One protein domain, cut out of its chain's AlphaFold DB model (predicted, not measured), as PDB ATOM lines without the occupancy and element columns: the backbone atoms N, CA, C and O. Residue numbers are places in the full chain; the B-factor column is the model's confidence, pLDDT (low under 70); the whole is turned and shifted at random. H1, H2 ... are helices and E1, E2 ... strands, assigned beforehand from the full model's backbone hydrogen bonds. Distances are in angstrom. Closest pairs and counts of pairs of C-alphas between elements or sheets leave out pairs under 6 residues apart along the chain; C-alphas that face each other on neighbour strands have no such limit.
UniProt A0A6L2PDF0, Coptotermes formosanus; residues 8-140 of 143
ATOM      1  N   VAL A   8      36.458  39.710  17.775       74.94
ATOM      2  CA  VAL A   8      36.692  38.642  18.744       74.94
ATOM      3  C   VAL A   8      38.178  38.312  18.761       74.94
ATOM      4  O   VAL A   8      38.738  37.954  17.724       74.94
ATOM      5  N   LEU A   9      38.787  38.417  19.942       75.94
ATOM      6  CA  LEU A   9      40.190  38.089  20.195       75.94
ATOM      7  C   LEU A   9      40.265  36.829  21.064       75.94
ATOM      8  O   LEU A   9      39.710  36.821  22.158       75.94
ATOM      9  N   ASP A  10      40.942  35.786  20.590       79.19
ATOM     10  CA  ASP A  10      41.237  34.566  21.361       79.19
ATOM     11  C   ASP A  10      42.690  34.630  21.847       79.19
ATOM     12  O   ASP A  10      43.609  34.439  21.048       79.19
ATOM     13  N   ILE A  11      42.902  34.986  23.120       79.31
ATOM     14  CA  ILE A  11      44.238  35.194  23.707       79.31
ATOM     15  C   ILE A  11      44.342  34.605  25.125       79.31
ATOM     16  O   ILE A  11      43.346  34.378  25.814       79.31
ATOM     17  N   ASP A  12      45.570  34.346  25.577       80.19
ATOM     18  CA  ASP A  12      45.853  33.872  26.936       80.19
ATOM     19  C   ASP A  12      45.701  34.984  28.006       80.19
ATOM     20  O   ASP A  12      45.488  36.157  27.684       80.19
ATOM     21  N   VAL A  13      45.841  34.643  29.296       79.00
ATOM     22  CA  VAL A  13      45.797  35.629  30.400       79.00
ATOM     23  C   VAL A  13      46.832  36.743  30.234       79.00
ATOM     24  O   VAL A  13      46.571  37.886  30.616       79.00
ATOM     25  N   GLN A  14      48.013  36.455  29.682       82.25
ATOM     26  CA  GLN A  14      49.021  37.490  29.447       82.25
ATOM     27  C   GLN A  14      48.587  38.442  28.329       82.25
ATOM     28  O   GLN A  14      48.837  39.644  28.415       82.25
ATOM     29  N   GLY A  15      47.927  37.927  27.295       83.50
ATOM     30  CA  GLY A  15      47.271  38.710  26.259       83.50
ATOM     31  C   GLY A  15      46.163  39.587  26.836       83.50
ATOM     32  O   GLY A  15      46.136  40.783  26.559       83.50
ATOM     33  N   VAL A  16      45.301  39.035  27.698       82.94
ATOM     34  CA  VAL A  16      44.247  39.799  28.392       82.94
ATOM     35  C   VAL A  16      44.846  40.965  29.176       82.94
ATOM     36  O   VAL A  16      44.360  42.089  29.067       82.94
ATOM     37  N   LYS A  17      45.921  40.721  29.938       84.44
ATOM     38  CA  LYS A  17      46.626  41.766  30.698       84.44
ATOM     39  C   LYS A  17      47.155  42.874  29.784       84.44
ATOM     40  O   LYS A  17      46.912  44.037  30.071       84.44
ATOM     41  N   GLN A  18      47.786  42.520  28.665       86.25
ATOM     42  CA  GLN A  18      48.271  43.501  27.687       86.25
ATOM     43  C   GLN A  18      47.127  44.316  27.075       86.25
ATOM     44  O   GLN A  18      47.222  45.533  27.012       86.25
ATOM     45  N   VAL A  19      46.019  43.683  26.668       84.69
ATOM     46  CA  VAL A  19      44.871  44.416  26.104       84.69
ATOM     47  C   VAL A  19      44.264  45.369  27.135       84.69
ATOM     48  O   VAL A  19      43.871  46.478  26.781       84.69
ATOM     49  N   LYS A  20      44.239  44.990  28.415       81.44
ATOM     50  CA  LYS A  20      43.776  45.866  29.501       81.44
ATOM     51  C   LYS A  20      44.654  47.094  29.741       81.44
ATOM     52  O   LYS A  20      44.153  48.076  30.275       81.44
ATOM     53  N   GLU A  21      45.927  47.047  29.365       85.00
ATOM     54  CA  GLU A  21      46.837  48.199  29.427       85.00
ATOM     55  C   GLU A  21      46.661  49.156  28.236       85.00
ATOM     56  O   GLU A  21      47.236  50.242  28.229       85.00
ATOM     57  N   THR A  22      45.864  48.778  27.233       83.50
ATOM     58  CA  THR A  22      45.578  49.609  26.057       83.50
ATOM     59  C   THR A  22      44.230  50.322  26.158       83.50
ATOM     60  O   THR A  22      43.327  49.897  26.876       83.50
ATOM     61  N   ASP A  23      44.036  51.345  25.325       78.56
ATOM     62  CA  ASP A  23      42.769  52.086  25.213       78.56
ATOM     63  C   ASP A  23      41.658  51.311  24.474       78.56
ATOM     64  O   ASP A  23      40.606  51.866  24.151       78.56
ATOM     65  N   LEU A  24      41.866  50.017  24.192       73.19
ATOM     66  CA  LEU A  24      40.928  49.181  23.439       73.19
ATOM     67  C   LEU A  24      39.601  48.952  24.187       73.19
ATOM     68  O   LEU A  24      38.625  48.543  23.563       73.19
ATOM     69  N   ASN A  25      39.567  49.212  25.505       76.06
ATOM     70  CA  ASN A  25      38.388  49.118  26.380       76.06
ATOM     71  C   ASN A  25      37.561  47.844  26.127       76.06
ATOM     72  O   ASN A  25      36.337  47.881  25.986       76.06
ATOM     73  N   ALA A  26      38.268  46.724  25.980       81.62
ATOM     74  CA  ALA A  26      37.698  45.462  25.552       81.62
ATOM     75  C   ALA A  26      36.933  44.774  26.686       81.62
ATOM     76  O   ALA A  26      37.343  44.842  27.845       81.62
ATOM     77  N   TYR A  27      35.873  44.045  26.341       83.88
ATOM     78  CA  TYR A  27      35.229  43.133  27.284       83.88
ATOM     79  C   TYR A  27      36.043  41.854  27.410       83.88
ATOM     80  O   TYR A  27      36.401  41.259  26.400       83.88
ATOM     81  N   CYS A  28      36.295  41.399  28.631       86.00
ATOM     82  CA  CYS A  28      37.001  40.159  28.902       86.00
ATOM     83  C   CYS A  28      36.022  39.063  29.337       86.00
ATOM     84  O   CYS A  28      35.402  39.144  30.398       86.00
ATOM     85  N   VAL A  29      35.927  38.000  28.543       85.06
ATOM     86  CA  VAL A  29      35.087  36.834  28.819       85.06
ATOM     87  C   VAL A  29      35.970  35.621  29.081       85.06
ATOM     88  O   VAL A  29      36.726  35.183  28.215       85.06
ATOM     89  N   PHE A  30      35.850  35.045  30.271       86.31
ATOM     90  CA  PHE A  30      36.577  33.846  30.660       86.31
ATOM     91  C   PHE A  30      35.705  32.603  30.519       86.31
ATOM     92  O   PHE A  30      34.638  32.512  31.123       86.31
ATOM     93  N   ILE A  31      36.165  31.627  29.740       83.56
ATOM     94  CA  ILE A  31      35.503  30.333  29.581       83.56
ATOM     95  C   ILE A  31      36.271  29.311  30.413       83.56
ATOM     96  O   ILE A  31      37.327  28.821  30.010       83.56
ATOM     97  N   MET A  32      35.718  28.986  31.578       83.81
ATOM     98  CA  MET A  32      36.325  28.043  32.507       83.81
ATOM     99  C   MET A  32      35.840  26.612  32.256       83.81
ATOM    100  O   MET A  32      34.676  26.406  31.893       83.81
ATOM    101  N   PRO A  33      36.687  25.599  32.485       81.06
ATOM    102  CA  PRO A  33      36.230  24.224  32.522       81.06
ATOM    103  C   PRO A  33      35.311  24.018  33.741       81.06
ATOM    104  O   PRO A  33      35.416  24.745  34.731       81.06
ATOM    105  N   PRO A  34      34.403  23.035  33.683       80.94
ATOM    106  CA  PRO A  34      33.516  22.690  34.795       80.94
ATOM    107  C   PRO A  34      34.289  22.259  36.047       80.94
ATOM    108  O   PRO A  34      33.933  22.668  37.152       80.94
ATOM    109  N   SER A  35      35.386  21.520  35.876       83.94
ATOM    110  CA  SER A  35      36.333  21.206  36.943       83.94
ATOM    111  C   SER A  35      37.750  20.975  36.401       83.94
ATOM    112  O   SER A  35      37.950  20.819  35.190       83.94
ATOM    113  N   MET A  36      38.740  20.962  37.299       84.12
ATOM    114  CA  MET A  36      40.129  20.636  36.948       84.12
ATOM    115  C   MET A  36      40.273  19.175  36.520       84.12
ATOM    116  O   MET A  36      41.031  18.873  35.603       84.12
ATOM    117  N   GLU A  37      39.511  18.280  37.142       84.12
ATOM    118  CA  GLU A  37      39.495  16.849  36.844       84.12
ATOM    119  C   GLU A  37      38.949  16.591  35.436       84.12
ATOM    120  O   GLU A  37      39.512  15.792  34.688       84.12
ATOM    121  N   GLU A  38      37.892  17.302  35.028       81.56
ATOM    122  CA  GLU A  38      37.375  17.205  33.660       81.56
ATOM    123  C   GLU A  38      38.367  17.759  32.631       81.56
ATOM    124  O   GLU A  38      38.496  17.200  31.540       81.56
ATOM    125  N   LEU A  39      39.093  18.831  32.965       81.38
ATOM    126  CA  LEU A  39      40.157  19.351  32.105       81.38
ATOM    127  C   LEU A  39      41.291  18.331  31.947       81.38
ATOM    128  O   LEU A  39      41.726  18.074  30.824       81.38
ATOM    129  N   GLU A  40      41.743  17.727  33.045       83.69
ATOM    130  CA  GLU A  40      42.768  16.683  33.030       83.69
ATOM    131  C   GLU A  40      42.328  15.474  32.207       83.69
ATOM    132  O   GLU A  40      43.081  15.019  31.345       83.69
ATOM    133  N   CYS A  41      41.104  14.990  32.427       83.00
ATOM    134  CA  CYS A  41      40.531  13.876  31.678       83.00
ATOM    135  C   CYS A  41      40.553  14.170  30.169       83.00
ATOM    136  O   CYS A  41      41.099  13.393  29.390       83.00
ATOM    137  N   ARG A  42      40.101  15.365  29.757       79.75
ATOM    138  CA  ARG A  42      40.129  15.803  28.348       79.75
ATOM    139  C   ARG A  42      41.542  15.907  27.771       79.75
ATOM    140  O   ARG A  42      41.731  15.640  26.587       79.75
ATOM    141  N   LEU A  43      42.524  16.348  28.558       79.31
ATOM    142  CA  LEU A  43      43.917  16.443  28.109       79.31
ATOM    143  C   LEU A  43      44.560  15.058  27.966       79.31
ATOM    144  O   LEU A  43      45.292  14.833  27.004       79.31
ATOM    145  N   ARG A  44      44.252  14.126  28.877       80.94
ATOM    146  CA  ARG A  44      44.697  12.727  28.803       80.94
ATOM    147  C   ARG A  44      44.069  11.991  27.621       80.94
ATOM    148  O   ARG A  44      44.795  11.322  26.893       80.94
ATOM    149  N   ASP A  45      42.772  12.181  27.381       80.88
ATOM    150  CA  ASP A  45      42.039  11.551  26.272       80.88
ATOM    151  C   ASP A  45      42.573  11.952  24.893       80.88
ATOM    152  O   ASP A  45      42.493  11.175  23.943       80.88
ATOM    153  N   ARG A  46      43.169  13.146  24.764       77.44
ATOM    154  CA  ARG A  46      43.832  13.552  23.515       77.44
ATOM    155  C   ARG A  46      45.052  12.688  23.192       77.44
ATOM    156  O   ARG A  46      45.443  12.636  22.032       77.44
ATOM    157  N   GLY A  47      45.661  12.034  24.184       72.88
ATOM    158  CA  GLY A  47      46.770  11.093  23.998       72.88
ATOM    159  C   GLY A  47      48.069  11.703  23.458       72.88
ATOM    160  O   GLY A  47      49.017  10.972  23.186       72.88
ATOM    161  N   THR A  48      48.136  13.027  23.290       74.50
ATOM    162  CA  THR A  48      49.289  13.738  22.715       74.50
ATOM    163  C   THR A  48      50.247  14.303  23.762       74.50
ATOM    164  O   THR A  48      51.312  14.798  23.405       74.50
ATOM    165  N   GLU A  49      49.876  14.266  25.042       73.06
ATOM    166  CA  GLU A  49      50.634  14.885  26.131       73.06
ATOM    167  C   GLU A  49      51.429  13.836  26.917       73.06
ATOM    168  O   GLU A  49      50.902  12.795  27.313       73.06
ATOM    169  N   SER A  50      52.698  14.130  27.204       84.62
ATOM    170  CA  SER A  50      53.466  13.397  28.212       84.62
ATOM    171  C   SER A  50      53.000  13.778  29.627       84.62
ATOM    172  O   SER A  50      52.473  14.882  29.814       84.62
ATOM    173  N   PRO A  51      53.239  12.937  30.654       84.62
ATOM    174  CA  PRO A  51      52.872  13.254  32.038       84.62
ATOM    175  C   PRO A  51      53.423  14.602  32.526       84.62
ATOM    176  O   PRO A  51      52.738  15.335  33.232       84.62
ATOM    177  N   GLU A  52      54.639  14.961  32.105       85.06
ATOM    178  CA  GLU A  52      55.271  16.230  32.476       85.06
ATOM    179  C   GLU A  52      54.610  17.432  31.780       85.06
ATOM    180  O   GLU A  52      54.346  18.452  32.417       85.06
ATOM    181  N   SER A  53      54.298  17.315  30.481       82.81
ATOM    182  CA  SER A  53      53.588  18.375  29.744       82.81
ATOM    183  C   SER A  53      52.152  18.566  30.233       82.81
ATOM    184  O   SER A  53      51.687  19.702  30.341       82.81
ATOM    185  N   LEU A  54      51.487  17.471  30.614       83.25
ATOM    186  CA  LEU A  54      50.155  17.491  31.202       83.25
ATOM    187  C   LEU A  54      50.164  18.263  32.521       83.25
ATOM    188  O   LEU A  54      49.359  19.174  32.692       83.25
ATOM    189  N   GLN A  55      51.099  17.944  33.420       85.44
ATOM    190  CA  GLN A  55      51.212  18.617  34.711       85.44
ATOM    191  C   GLN A  55      51.453  20.122  34.538       85.44
ATOM    192  O   GLN A  55      50.727  20.926  35.116       85.44
ATOM    193  N   LYS A  56      52.387  20.510  33.659       85.44
ATOM    194  CA  LYS A  56      52.654  21.923  33.336       85.44
ATOM    195  C   LYS A  56      51.405  22.651  32.832       85.44
ATOM    196  O   LYS A  56      51.151  23.780  33.242       85.44
ATOM    197  N   ARG A  57      50.603  22.012  31.973       83.25
ATOM    198  CA  ARG A  57      49.337  22.587  31.492       83.25
ATOM    199  C   ARG A  57      48.279  22.693  32.578       83.25
ATOM    200  O   ARG A  57      47.551  23.677  32.596       83.25
ATOM    201  N   LEU A  58      48.176  21.700  33.457       84.44
ATOM    202  CA  LEU A  58      47.232  21.739  34.571       84.44
ATOM    203  C   LEU A  58      47.592  22.835  35.568       84.44
ATOM    204  O   LEU A  58      46.697  23.514  36.059       84.44
ATOM    205  N   ASP A  59      48.876  23.037  35.845       86.81
ATOM    206  CA  ASP A  59      49.315  24.101  36.745       86.81
ATOM    207  C   ASP A  59      49.091  25.485  36.122       86.81
ATOM    208  O   ASP A  59      48.504  26.345  36.775       86.81
ATOM    209  N   ALA A  60      49.396  25.662  34.831       83.56
ATOM    210  CA  ALA A  60      49.033  26.881  34.103       83.56
ATOM    211  C   ALA A  60      47.512  27.132  34.119       83.56
ATOM    212  O   ALA A  60      47.061  28.229  34.432       83.56
ATOM    213  N   ALA A  61      46.702  26.100  33.867       83.81
ATOM    214  CA  ALA A  61      45.246  26.199  33.903       83.81
ATOM    215  C   ALA A  61      44.706  26.615  35.281       83.81
ATOM    216  O   ALA A  61      43.723  27.351  35.350       83.81
ATOM    217  N   LYS A  62      45.332  26.174  36.383       85.62
ATOM    218  CA  LYS A  62      44.956  26.628  37.732       85.62
ATOM    219  C   LYS A  62      45.179  28.128  37.882       85.62
ATOM    220  O   LYS A  62      44.256  28.820  38.305       85.62
ATOM    221  N   GLU A  63      46.354  28.621  37.497       85.75
ATOM    222  CA  GLU A  63      46.679  30.051  37.560       85.75
ATOM    223  C   GLU A  63      45.721  30.886  36.696       85.75
ATOM    224  O   GLU A  63      45.236  31.937  37.125       85.75
ATOM    225  N   GLU A  64      45.380  30.397  35.498       84.50
ATOM    226  CA  GLU A  64      44.410  31.044  34.609       84.50
ATOM    227  C   GLU A  64      43.003  31.093  35.219       84.50
ATOM    228  O   GLU A  64      42.328  32.125  35.157       84.50
ATOM    229  N   ILE A  65      42.563  30.005  35.859       85.06
ATOM    230  CA  ILE A  65      41.266  29.935  36.543       85.06
ATOM    231  C   ILE A  65      41.215  30.882  37.739       85.06
ATOM    232  O   ILE A  65      40.197  31.550  37.926       85.06
ATOM    233  N   GLU A  66      42.274  30.960  38.543       86.88
ATOM    234  CA  GLU A  66      42.342  31.918  39.650       86.88
ATOM    235  C   GLU A  66      42.291  33.359  39.141       86.88
ATOM    236  O   GLU A  66      41.521  34.177  39.659       86.88
ATOM    237  N   TYR A  67      43.029  33.660  38.067       85.44
ATOM    238  CA  TYR A  67      42.985  34.974  37.437       85.44
ATOM    239  C   TYR A  67      41.575  35.318  36.948       85.44
ATOM    240  O   TYR A  67      41.070  36.391  37.277       85.44
ATOM    241  N   GLY A  68      40.921  34.412  36.216       83.12
ATOM    242  CA  GLY A  68      39.591  34.639  35.650       83.12
ATOM    243  C   GLY A  68      38.467  34.707  36.690       83.12
ATOM    244  O   GLY A  68      37.490  35.426  36.492       83.12
ATOM    245  N   LYS A  69      38.604  34.005  37.825       83.31
ATOM    246  CA  LYS A  69      37.653  34.071  38.952       83.31
ATOM    247  C   LYS A  69      37.815  35.315  39.818       83.31
ATOM    248  O   LYS A  69      36.899  35.648  40.570       83.31
ATOM    249  N   THR A  70      38.962  35.982  39.751       86.75
ATOM    250  CA  THR A  70      39.213  37.187  40.540       86.75
ATOM    251  C   THR A  70      38.280  38.316  40.072       86.75
ATOM    252  O   THR A  70      38.297  38.676  38.890       86.75
ATOM    253  N   PRO A  71      37.459  38.904  40.965       82.00
ATOM    254  CA  PRO A  71      36.553  39.988  40.600       82.00
ATOM    255  C   PRO A  71      37.294  41.167  39.956       82.00
ATOM    256  O   PRO A  71      38.334  41.595  40.447       82.00
ATOM    257  N   GLY A  72      36.757  41.692  38.852       81.62
ATOM    258  CA  GLY A  72      37.370  42.787  38.087       81.62
ATOM    259  C   GLY A  72      38.381  42.340  37.022       81.62
ATOM    260  O   GLY A  72      38.758  43.139  36.160       81.62
ATOM    261  N   ASN A  73      38.787  41.064  37.005       83.75
ATOM    262  CA  ASN A  73      39.649  40.549  35.939       83.75
ATOM    263  C   ASN A  73      38.880  40.182  34.669       83.75
ATOM    264  O   ASN A  73      39.389  40.415  33.573       83.75
ATOM    265  N   CYS A  74      37.653  39.689  34.790       84.81
ATOM    266  CA  CYS A  74      36.795  39.387  33.650       84.81
ATOM    267  C   CYS A  74      35.397  39.969  33.869       84.81
ATOM    268  O   CYS A  74      34.893  39.979  34.992       84.81
ATOM    269  N   ASP A  75      34.774  40.441  32.793       85.75
ATOM    270  CA  ASP A  75      33.406  40.963  32.787       85.75
ATOM    271  C   ASP A  75      32.367  39.835  32.818       85.75
ATOM    272  O   ASP A  75      31.255  40.007  33.321       85.75
ATOM    273  N   LEU A  76      32.736  38.665  32.287       86.38
ATOM    274  CA  LEU A  76      31.912  37.461  32.288       86.38
ATOM    275  C   LEU A  76      32.772  36.225  32.542       86.38
ATOM    276  O   LEU A  76      33.817  36.054  31.920       86.38
ATOM    277  N   VAL A  77      32.279  35.321  33.389       87.06
ATOM    278  CA  VAL A  77      32.828  33.971  33.552       87.06
ATOM    279  C   VAL A  77      31.765  32.958  33.137       87.06
ATOM    280  O   VAL A  77      30.664  32.943  33.686       87.06
ATOM    281  N   VAL A  78      32.088  32.109  32.164       85.94
ATOM    282  CA  VAL A  78      31.205  31.076  31.614       85.94
ATOM    283  C   VAL A  78      31.769  29.703  31.954       85.94
ATOM    284  O   VAL A  78      32.897  29.383  31.590       85.94
ATOM    285  N   VAL A  79      30.976  28.863  32.622       85.00
ATOM    286  CA  VAL A  79      31.356  27.476  32.920       85.00
ATOM    287  C   VAL A  79      31.007  26.577  31.737       85.00
ATOM    288  O   VAL A  79      29.835  26.407  31.388       85.00
ATOM    289  N   ASN A  80      32.017  25.960  31.129       80.81
ATOM    290  CA  ASN A  80      31.877  25.147  29.926       80.81
ATOM    291  C   ASN A  80      31.378  23.717  30.208       80.81
ATOM    292  O   ASN A  80      32.091  22.731  30.006       80.81
ATOM    293  N   THR A  81      30.131  23.607  30.660       79.56
ATOM    294  CA  THR A  81      29.440  22.314  30.821       79.56
ATOM    295  C   THR A  81      28.906  21.758  29.498       79.56
ATOM    296  O   THR A  81      28.818  20.547  29.329       79.56
ATOM    297  N   SER A  82      28.540  22.627  28.550       79.00
ATOM    298  CA  SER A  82      28.074  22.253  27.208       79.00
ATOM    299  C   SER A  82      28.284  23.405  26.227       79.00
ATOM    300  O   SER A  82      28.185  24.573  26.621       79.00
ATOM    301  N   VAL A  83      28.526  23.072  24.954       75.75
ATOM    302  CA  VAL A  83      28.737  24.046  23.866       75.75
ATOM    303  C   VAL A  83      27.563  24.996  23.753       75.75
ATOM    304  O   VAL A  83      27.764  26.206  23.771       75.75
ATOM    305  N   ASP A  84      26.344  24.463  23.736       77.75
ATOM    306  CA  ASP A  84      25.137  25.257  23.527       77.75
ATOM    307  C   ASP A  84      24.891  26.259  24.659       77.75
ATOM    308  O   ASP A  84      24.536  27.412  24.402       77.75
ATOM    309  N   LYS A  85      25.126  25.859  25.918       81.69
ATOM    310  CA  LYS A  85      24.971  26.763  27.069       81.69
ATOM    311  C   LYS A  85      26.053  27.831  27.082       81.69
ATOM    312  O   LYS A  85      25.731  29.003  27.236       81.69
ATOM    313  N   ALA A  86      27.313  27.438  26.887       80.69
ATOM    314  CA  ALA A  86      28.423  28.384  26.860       80.69
ATOM    315  C   ALA A  86      28.245  29.413  25.732       80.69
ATOM    316  O   ALA A  86      28.425  30.610  25.949       80.69
ATOM    317  N   TYR A  87      27.810  28.950  24.558       80.44
ATOM    318  CA  TYR A  87      27.479  29.797  23.421       80.44
ATOM    319  C   TYR A  87      26.316  30.743  23.722       80.44
ATOM    320  O   TYR A  87      26.423  31.941  23.471       80.44
ATOM    321  N   SER A  88      25.222  30.231  24.291       81.88
ATOM    322  CA  SER A  88      24.049  31.048  24.622       81.88
ATOM    323  C   SER A  88      24.398  32.150  25.622       81.88
ATOM    324  O   SER A  88      24.084  33.309  25.368       81.88
ATOM    325  N   SER A  89      25.133  31.830  26.693       84.19
ATOM    326  CA  SER A  89      25.581  32.822  27.682       84.19
ATOM    327  C   SER A  89      26.489  33.892  27.072       84.19
ATOM    328  O   SER A  89      26.349  35.078  27.370       84.19
ATOM    329  N   LEU A  90      27.402  33.486  26.190       80.38
ATOM    330  CA  LEU A  90      28.317  34.390  25.500       80.38
ATOM    331  C   LEU A  90      27.575  35.309  24.521       80.38
ATOM    332  O   LEU A  90      27.797  36.518  24.517       80.38
ATOM    333  N   ARG A  91      26.643  34.754  23.738       80.00
ATOM    334  CA  ARG A  91      25.781  35.511  22.825       80.00
ATOM    335  C   ARG A  91      24.919  36.514  23.582       80.00
ATOM    336  O   ARG A  91      24.847  37.667  23.171       80.00
ATOM    337  N   GLU A  92      24.271  36.095  24.664       83.88
ATOM    338  CA  GLU A  92      23.429  36.969  25.484       83.88
ATOM    339  C   GLU A  92      24.225  38.124  26.081       83.88
ATOM    340  O   GLU A  92      23.771  39.264  26.016       83.88
ATOM    341  N   PHE A  93      25.420  37.850  26.609       83.69
ATOM    342  CA  PHE A  93      26.295  38.888  27.137       83.69
ATOM    343  C   PHE A  93      26.662  39.910  26.063       83.69
ATOM    344  O   PHE A  93      26.416  41.099  26.255       83.69
ATOM    345  N   VAL A  94      27.172  39.465  24.911       77.56
ATOM    346  CA  VAL A  94      27.588  40.411  23.870       77.56
ATOM    347  C   VAL A  94      26.395  41.178  23.307       77.56
ATOM    348  O   VAL A  94      26.473  42.392  23.169       77.56
ATOM    349  N   VAL A  95      25.266  40.516  23.036       78.19
ATOM    350  CA  VAL A  95      24.051  41.208  22.578       78.19
ATOM    351  C   VAL A  95      23.603  42.239  23.611       78.19
ATOM    352  O   VAL A  95      23.300  43.369  23.239       78.19
ATOM    353  N   ARG A  96      23.593  41.896  24.903       81.56
ATOM    354  CA  ARG A  96      23.222  42.831  25.970       81.56
ATOM    355  C   ARG A  96      24.145  44.045  26.000       81.56
ATOM    356  O   ARG A  96      23.644  45.161  26.091       81.56
ATOM    357  N   GLU A  97      25.458  43.843  25.936       78.00
ATOM    358  CA  GLU A  97      26.417  44.951  25.977       78.00
ATOM    359  C   GLU A  97      26.351  45.812  24.703       78.00
ATOM    360  O   GLU A  97      26.266  47.032  24.805       78.00
ATOM    361  N   LEU A  98      26.219  45.212  23.514       70.19
ATOM    362  CA  LEU A  98      26.000  45.957  22.265       70.19
ATOM    363  C   LEU A  98      24.703  46.777  22.272       70.19
ATOM    364  O   LEU A  98      24.639  47.847  21.668       70.19
ATOM    365  N   LEU A  99      23.646  46.272  22.915       68.44
ATOM    366  CA  LEU A  99      22.378  46.990  23.036       68.44
ATOM    367  C   LEU A  99      22.450  48.146  24.040       68.44
ATOM    368  O   LEU A  99      21.704  49.104  23.871       68.44
ATOM    369  N   LYS A 100      23.325  48.094  25.052       66.12
ATOM    370  CA  LYS A 100      23.539  49.224  25.978       66.12
ATOM    371  C   LYS A 100      24.215  50.409  25.299       66.12
ATOM    372  O   LYS A 100      23.919  51.547  25.642       66.12
ATOM    373  N   ASP A 101      25.062  50.143  24.309       58.50
ATOM    374  CA  ASP A 101      25.718  51.181  23.510       58.50
ATOM    375  C   ASP A 101      24.782  51.817  22.457       58.50
ATOM    376  O   ASP A 101      25.182  52.753  21.752       58.50
ATOM    377  N   LYS A 102      23.517  51.364  22.358       51.72
ATOM    378  CA  LYS A 102      22.472  52.028  21.565       51.72
ATOM    379  C   LYS A 102      21.991  53.298  22.260       51.72
ATOM    380  O   LYS A 102      21.025  53.288  23.020       51.72
ATOM    381  N   VAL A 103      22.626  54.412  21.928       49.16
ATOM    382  CA  VAL A 103      22.000  55.732  22.053       49.16
ATOM    383  C   VAL A 103      21.127  55.925  20.803       49.16
ATOM    384  O   VAL A 103      21.646  55.893  19.693       49.16
ATOM    385  N   ASP A 104      19.810  56.049  20.989       46.50
ATOM    386  CA  ASP A 104      18.808  56.431  19.972       46.50
ATOM    387  C   ASP A 104      18.498  55.450  18.819       46.50
ATOM    388  O   ASP A 104      18.298  55.846  17.675       46.50
ATOM    389  N   GLY A 105      18.354  54.151  19.106       44.25
ATOM    390  CA  GLY A 105      17.667  53.218  18.191       44.25
ATOM    391  C   GLY A 105      18.446  52.779  16.941       44.25
ATOM    392  O   GLY A 105      18.021  51.839  16.269       44.25
ATOM    393  N   GLU A 106      19.616  53.355  16.676       43.38
ATOM    394  CA  GLU A 106      20.558  52.892  15.655       43.38
ATOM    395  C   GLU A 106      21.542  51.862  16.235       43.38
ATOM    396  O   GLU A 106      21.925  51.912  17.405       43.38
ATOM    397  N   PHE A 107      21.936  50.867  15.434       43.81
ATOM    398  CA  PHE A 107      23.008  49.942  15.815       43.81
ATOM    399  C   PHE A 107      24.303  50.757  15.957       43.81
ATOM    400  O   PHE A 107      24.607  51.516  15.032       43.81
ATOM    401  N   PRO A 108      25.066  50.644  17.061       45.06
ATOM    402  CA  PRO A 108      26.311  51.386  17.179       45.06
ATOM    403  C   PRO A 108      27.203  51.013  15.993       45.06
ATOM    404  O   PRO A 108      27.470  49.837  15.737       45.06
ATOM    405  N   GLY A 109      27.606  52.026  15.222       41.06
ATOM    406  CA  GLY A 109      28.524  51.842  14.106       41.06
ATOM    407  C   GLY A 109      29.834  51.173  14.558       41.06
ATOM    408  O   GLY A 109      30.152  51.165  15.753       41.06
ATOM    409  N   PRO A 110      30.638  50.646  13.618       44.41
ATOM    410  CA  PRO A 110      31.833  49.843  13.906       44.41
ATOM    411  C   PRO A 110      32.886  50.542  14.786       44.41
ATOM    412  O   PRO A 110      33.769  49.883  15.317       44.41
ATOM    413  N   SER A 111      32.799  51.862  14.971       45.34
ATOM    414  CA  SER A 111      33.705  52.644  15.818       45.34
ATOM    415  C   SER A 111      33.349  52.655  17.312       45.34
ATOM    416  O   SER A 111      34.117  53.211  18.092       45.34
ATOM    417  N   ARG A 112      32.189  52.117  17.723       50.19
ATOM    418  CA  ARG A 112      31.757  52.078  19.139       50.19
ATOM    419  C   ARG A 112      31.668  50.679  19.736       50.19
ATOM    420  O   ARG A 112      31.640  50.571  20.957       50.19
ATOM    421  N   ALA A 113      31.631  49.626  18.920       55.59
ATOM    422  CA  ALA A 113      31.603  48.265  19.439       55.59
ATOM    423  C   ALA A 113      32.950  47.944  20.097       55.59
ATOM    424  O   ALA A 113      33.976  47.844  19.422       55.59
ATOM    425  N   ARG A 114      32.948  47.792  21.425       65.06
ATOM    426  CA  ARG A 114      34.129  47.336  22.157       65.06
ATOM    427  C   ARG A 114      34.507  45.936  21.660       65.06
ATOM    428  O   ARG A 114      33.629  45.071  21.562       65.06
ATOM    429  N   PRO A 115      35.783  45.679  21.344       67.38
ATOM    430  CA  PRO A 115      36.229  44.328  21.043       67.38
ATOM    431  C   PRO A 115      35.950  43.420  22.240       67.38
ATOM    432  O   PRO A 115      36.037  43.842  23.395       67.38
ATOM    433  N   THR A 116      35.599  42.168  21.967       70.44
ATOM    434  CA  THR A 116      35.447  41.159  23.014       70.44
ATOM    435  C   THR A 116      36.659  40.241  22.983       70.44
ATOM    436  O   THR A 116      36.931  39.558  21.996       70.44
ATOM    437  N   VAL A 117      37.412  40.265  24.071       70.50
ATOM    438  CA  VAL A 117      38.522  39.366  24.347       70.50
ATOM    439  C   VAL A 117      37.981  38.150  25.071       70.50
ATOM    440  O   VAL A 117      37.298  38.262  26.088       70.50
ATOM    441  N   TYR A 118      38.326  36.980  24.564       72.31
ATOM    442  CA  TYR A 118      38.004  35.712  25.177       72.31
ATOM    443  C   TYR A 118      39.281  35.036  25.623       72.31
ATOM    444  O   TYR A 118      40.274  34.996  24.898       72.31
ATOM    445  N   HIS A 119      39.208  34.471  26.816       68.81
ATOM    446  CA  HIS A 119      40.230  33.591  27.329       68.81
ATOM    447  C   HIS A 119      39.587  32.242  27.647       68.81
ATOM    448  O   HIS A 119      38.627  32.170  28.419       68.81
ATOM    449  N   ALA A 120      40.073  31.174  27.015       65.56
ATOM    450  CA  ALA A 120      39.544  29.828  27.187       65.56
ATOM    451  C   ALA A 120      40.651  28.857  27.591       65.56
ATOM    452  O   ALA A 120      41.595  28.623  26.835       65.56
ATOM    453  N   VAL A 121      40.464  28.195  28.729       62.88
ATOM    454  CA  VAL A 121      41.358  27.121  29.166       62.88
ATOM    455  C   VAL A 121      41.076  25.886  28.294       62.88
ATOM    456  O   VAL A 121      40.077  25.187  28.481       62.88
ATOM    457  N   GLY A 122      41.913  25.636  27.279       56.88
ATOM    458  CA  GLY A 122      41.865  24.408  26.460       56.88
ATOM    459  C   GLY A 122      41.234  24.497  25.056       56.88
ATOM    460  O   GLY A 122      40.940  23.453  24.470       56.88
ATOM    461  N   SER A 123      41.069  25.708  24.502       56.88
ATOM    462  CA  SER A 123      40.605  26.025  23.128       56.88
ATOM    463  C   SER A 123      39.316  25.310  22.682       56.88
ATOM    464  O   SER A 123      39.313  24.288  21.993       56.88
ATOM    465  N   PHE A 124      38.188  25.892  23.086       52.53
ATOM    466  CA  PHE A 124      36.825  25.452  22.761       52.53
ATOM    467  C   PHE A 124      36.123  26.349  21.733       52.53
ATOM    468  O   PHE A 124      35.223  25.918  21.008       52.53
ATOM    469  N   ILE A 125      36.556  27.607  21.662       54.41
ATOM    470  CA  ILE A 125      35.916  28.679  20.900       54.41
ATOM    471  C   ILE A 125      35.796  28.311  19.418       54.41
ATOM    472  O   ILE A 125      34.751  28.527  18.809       54.41
ATOM    473  N   TYR A 126      36.810  27.646  18.865       52.31
ATOM    474  CA  TYR A 126      36.826  27.245  17.461       52.31
ATOM    475  C   TYR A 126      35.683  26.281  17.086       52.31
ATOM    476  O   TYR A 126      35.157  26.345  15.974       52.31
ATOM    477  N   GLN A 127      35.258  25.406  18.009       49.22
ATOM    478  CA  GLN A 127      34.137  24.490  17.763       49.22
ATOM    479  C   GLN A 127      32.782  25.184  17.910       49.22
ATOM    480  O   GLN A 127      31.905  24.969  17.076       49.22
ATOM    481  N   ALA A 128      32.632  26.065  18.904       48.97
ATOM    482  CA  ALA A 128      31.417  26.861  19.071       48.97
ATOM    483  C   ALA A 128      31.187  27.809  17.877       48.97
ATOM    484  O   ALA A 128      30.068  27.937  17.387       48.97
ATOM    485  N   MET A 129      32.253  28.422  17.349       49.16
ATOM    486  CA  MET A 129      32.167  29.354  16.218       49.16
ATOM    487  C   MET A 129      31.856  28.673  14.878       49.16
ATOM    488  O   MET A 129      31.160  29.258  14.048       49.16
ATOM    489  N   ARG A 130      32.290  27.421  14.669       48.03
ATOM    490  CA  ARG A 130      31.912  26.628  13.482       48.03
ATOM    491  C   ARG A 130      30.420  26.268  13.430       48.03
ATOM    492  O   ARG A 130      29.934  25.929  12.356       48.03
ATOM    493  N   GLY A 131      29.706  26.362  14.554       47.88
ATOM    494  CA  GLY A 131      28.292  25.996  14.689       47.88
ATOM    495  C   GLY A 131      27.268  27.036  14.216       47.88
ATOM    496  O   GLY A 131      26.082  26.718  14.213       47.88
ATOM    497  N   GLY A 132      27.672  28.244  13.794       42.19
ATOM    498  CA  GLY A 132      26.745  29.190  13.145       42.19
ATOM    499  C   GLY A 132      26.765  30.629  13.661       42.19
ATOM    500  O   GLY A 132      25.728  31.157  14.061       42.19
ATOM    501  N   LEU A 133      27.912  31.304  13.585       46.81
ATOM    502  CA  LEU A 133      27.973  32.763  13.721       46.81
ATOM    503  C   LEU A 133      28.053  33.413  12.339       46.81
ATOM    504  O   LEU A 133      29.125  33.563  11.759       46.81
ATOM    505  N   VAL A 134      26.904  33.810  11.798       36.16
ATOM    506  CA  VAL A 134      26.846  34.657  10.600       36.16
ATOM    507  C   VAL A 134      27.074  36.107  11.050       36.16
ATOM    508  O   VAL A 134      26.281  36.634  11.827       36.16
ATOM    509  N   GLY A 135      28.168  36.740  10.607       41.53
ATOM    510  CA  GLY A 135      28.438  38.175  10.825       41.53
ATOM    511  C   GLY A 135      29.538  38.545  11.834       41.53
ATOM    512  O   GLY A 135      29.653  39.716  12.181       41.53
ATOM    513  N   TRP A 136      30.348  37.591  12.302       50.72
ATOM    514  CA  TRP A 136      31.436  37.840  13.259       50.72
ATOM    515  C   TRP A 136      32.786  37.557  12.608       50.72
ATOM    516  O   TRP A 136      32.968  36.506  11.997       50.72
ATOM    517  N   GLU A 137      33.729  38.489  12.732       44.22
ATOM    518  CA  GLU A 137      35.072  38.340  12.170       44.22
ATOM    519  C   GLU A 137      36.041  38.018  13.309       44.22
ATOM    520  O   GLU A 137      36.423  38.879  14.103       44.22
ATOM    521  N   CYS A 138      36.381  36.735  13.432       44.38
ATOM    522  CA  CYS A 138      37.375  36.281  14.391       44.38
ATOM    523  C   CYS A 138      38.755  36.569  13.804       44.38
ATOM    524  O   CYS A 138      39.196  35.881  12.882       44.38
ATOM    525  N   THR A 139      39.441  37.579  14.332       44.81
ATOM    526  CA  THR A 139      40.850  37.779  14.000       44.81
ATOM    527  C   THR A 139      41.655  36.979  15.005       44.81
ATOM    528  O   THR A 139      41.739  37.343  16.177       44.81
ATOM    529  N   LYS A 140      42.229  35.859  14.562       37.62
ATOM    530  CA  LYS A 140      43.221  35.159  15.371       37.62
ATOM    531  C   LYS A 140      44.455  36.060  15.429       37.62
ATOM    532  O   LYS A 140      45.149  36.214  14.430       37.62
TER     533      LYS A 140
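AT A GLANCE: This is residues 8 to 140 of the 143 residues of a protein of Coptotermes formosanus (UniProt A0A6L2PDF0). A parallel four-stranded sheet lies between helices, with H1 and the later part of H3 over one face and H4 along the other. The hairpin of H2 and H3 reaches past one end of the sheet, and the loop of residues 101 to 115 extends the opposite end. The 133 printed residues include, in chain order, E1 H1 E2 H2 H3 E3 H4 E4 H5; the class is mixed, and the sheet's order is E1 E4 E2 E3. It is compact, with a radius of gyration of the C-alphas of 16.0 A, yet elongated, spanning 56 by 32 by 24 A.

HOW THE PARTS SIT: Start at edge strand E1, residues 8 to 10, which is parallel to E4, residues 116 to 120; N 118 and O 9 are 2.8 A apart. On E4's other side is E2, residues 27 to 32, parallel, with N 117 and O 27 at 2.7 A. Next comes edge strand E3, residues 76 to 79, parallel to E2, with N 30 and O 76 at 2.8 A. H1, residues 13 to 20, lies over E4 at a height over the sheet of 9.2 A and runs along the strands. On the same face find H3, residues 51 to 69, slantwise to the strands at a height of 9.4 A. H4, residues 83 to 100, is on the opposite face, over E2 and E3, at 9.2 A; these are three layers, helices on both faces of a sheet. H2, residues 36 to 45, is not on the sheet; it forms a helical hairpin with H3, touching its residues 54 to 62 alone, closest at C-alphas 40 and 58, 6.9 A. H5, residues 125 to 130, only grazes the sheet and only just touches H4, with 3 pairs of C-alphas within 8 A; the closest are those of Val 83 and Ala 128, 6.2 A. E2, H2 H3, E3 make a strand-helix-strand unit, parallel neighbour strands with helices between; E1, H1, E2 and E3, H4, E4 are split units, with another strand between theirs. The three crossovers are right-handed. In the five helices every O i to N i+4 pair is within hydrogen-bond range.

IN THESE COORDINATES: Find C-alpha 8, where E1 begins, at (36.692, 38.642, 18.744). E2 runs 16.0 A, H3 26.7 A and H4 25.8 A. H5 ends at C-alpha 130, at (31.912, 26.628, 13.482).

THE WHOLE: The C-alphas farthest apart, those of Pro 51 and Asp 104, are 56.3 A apart. The printed part has no cut, and the link from H4 to E4 is long, with 15 residues. Look for pLDDT under 70 at residues 99 to 115 and 119 to 140; the mean of the printed part is 72.6.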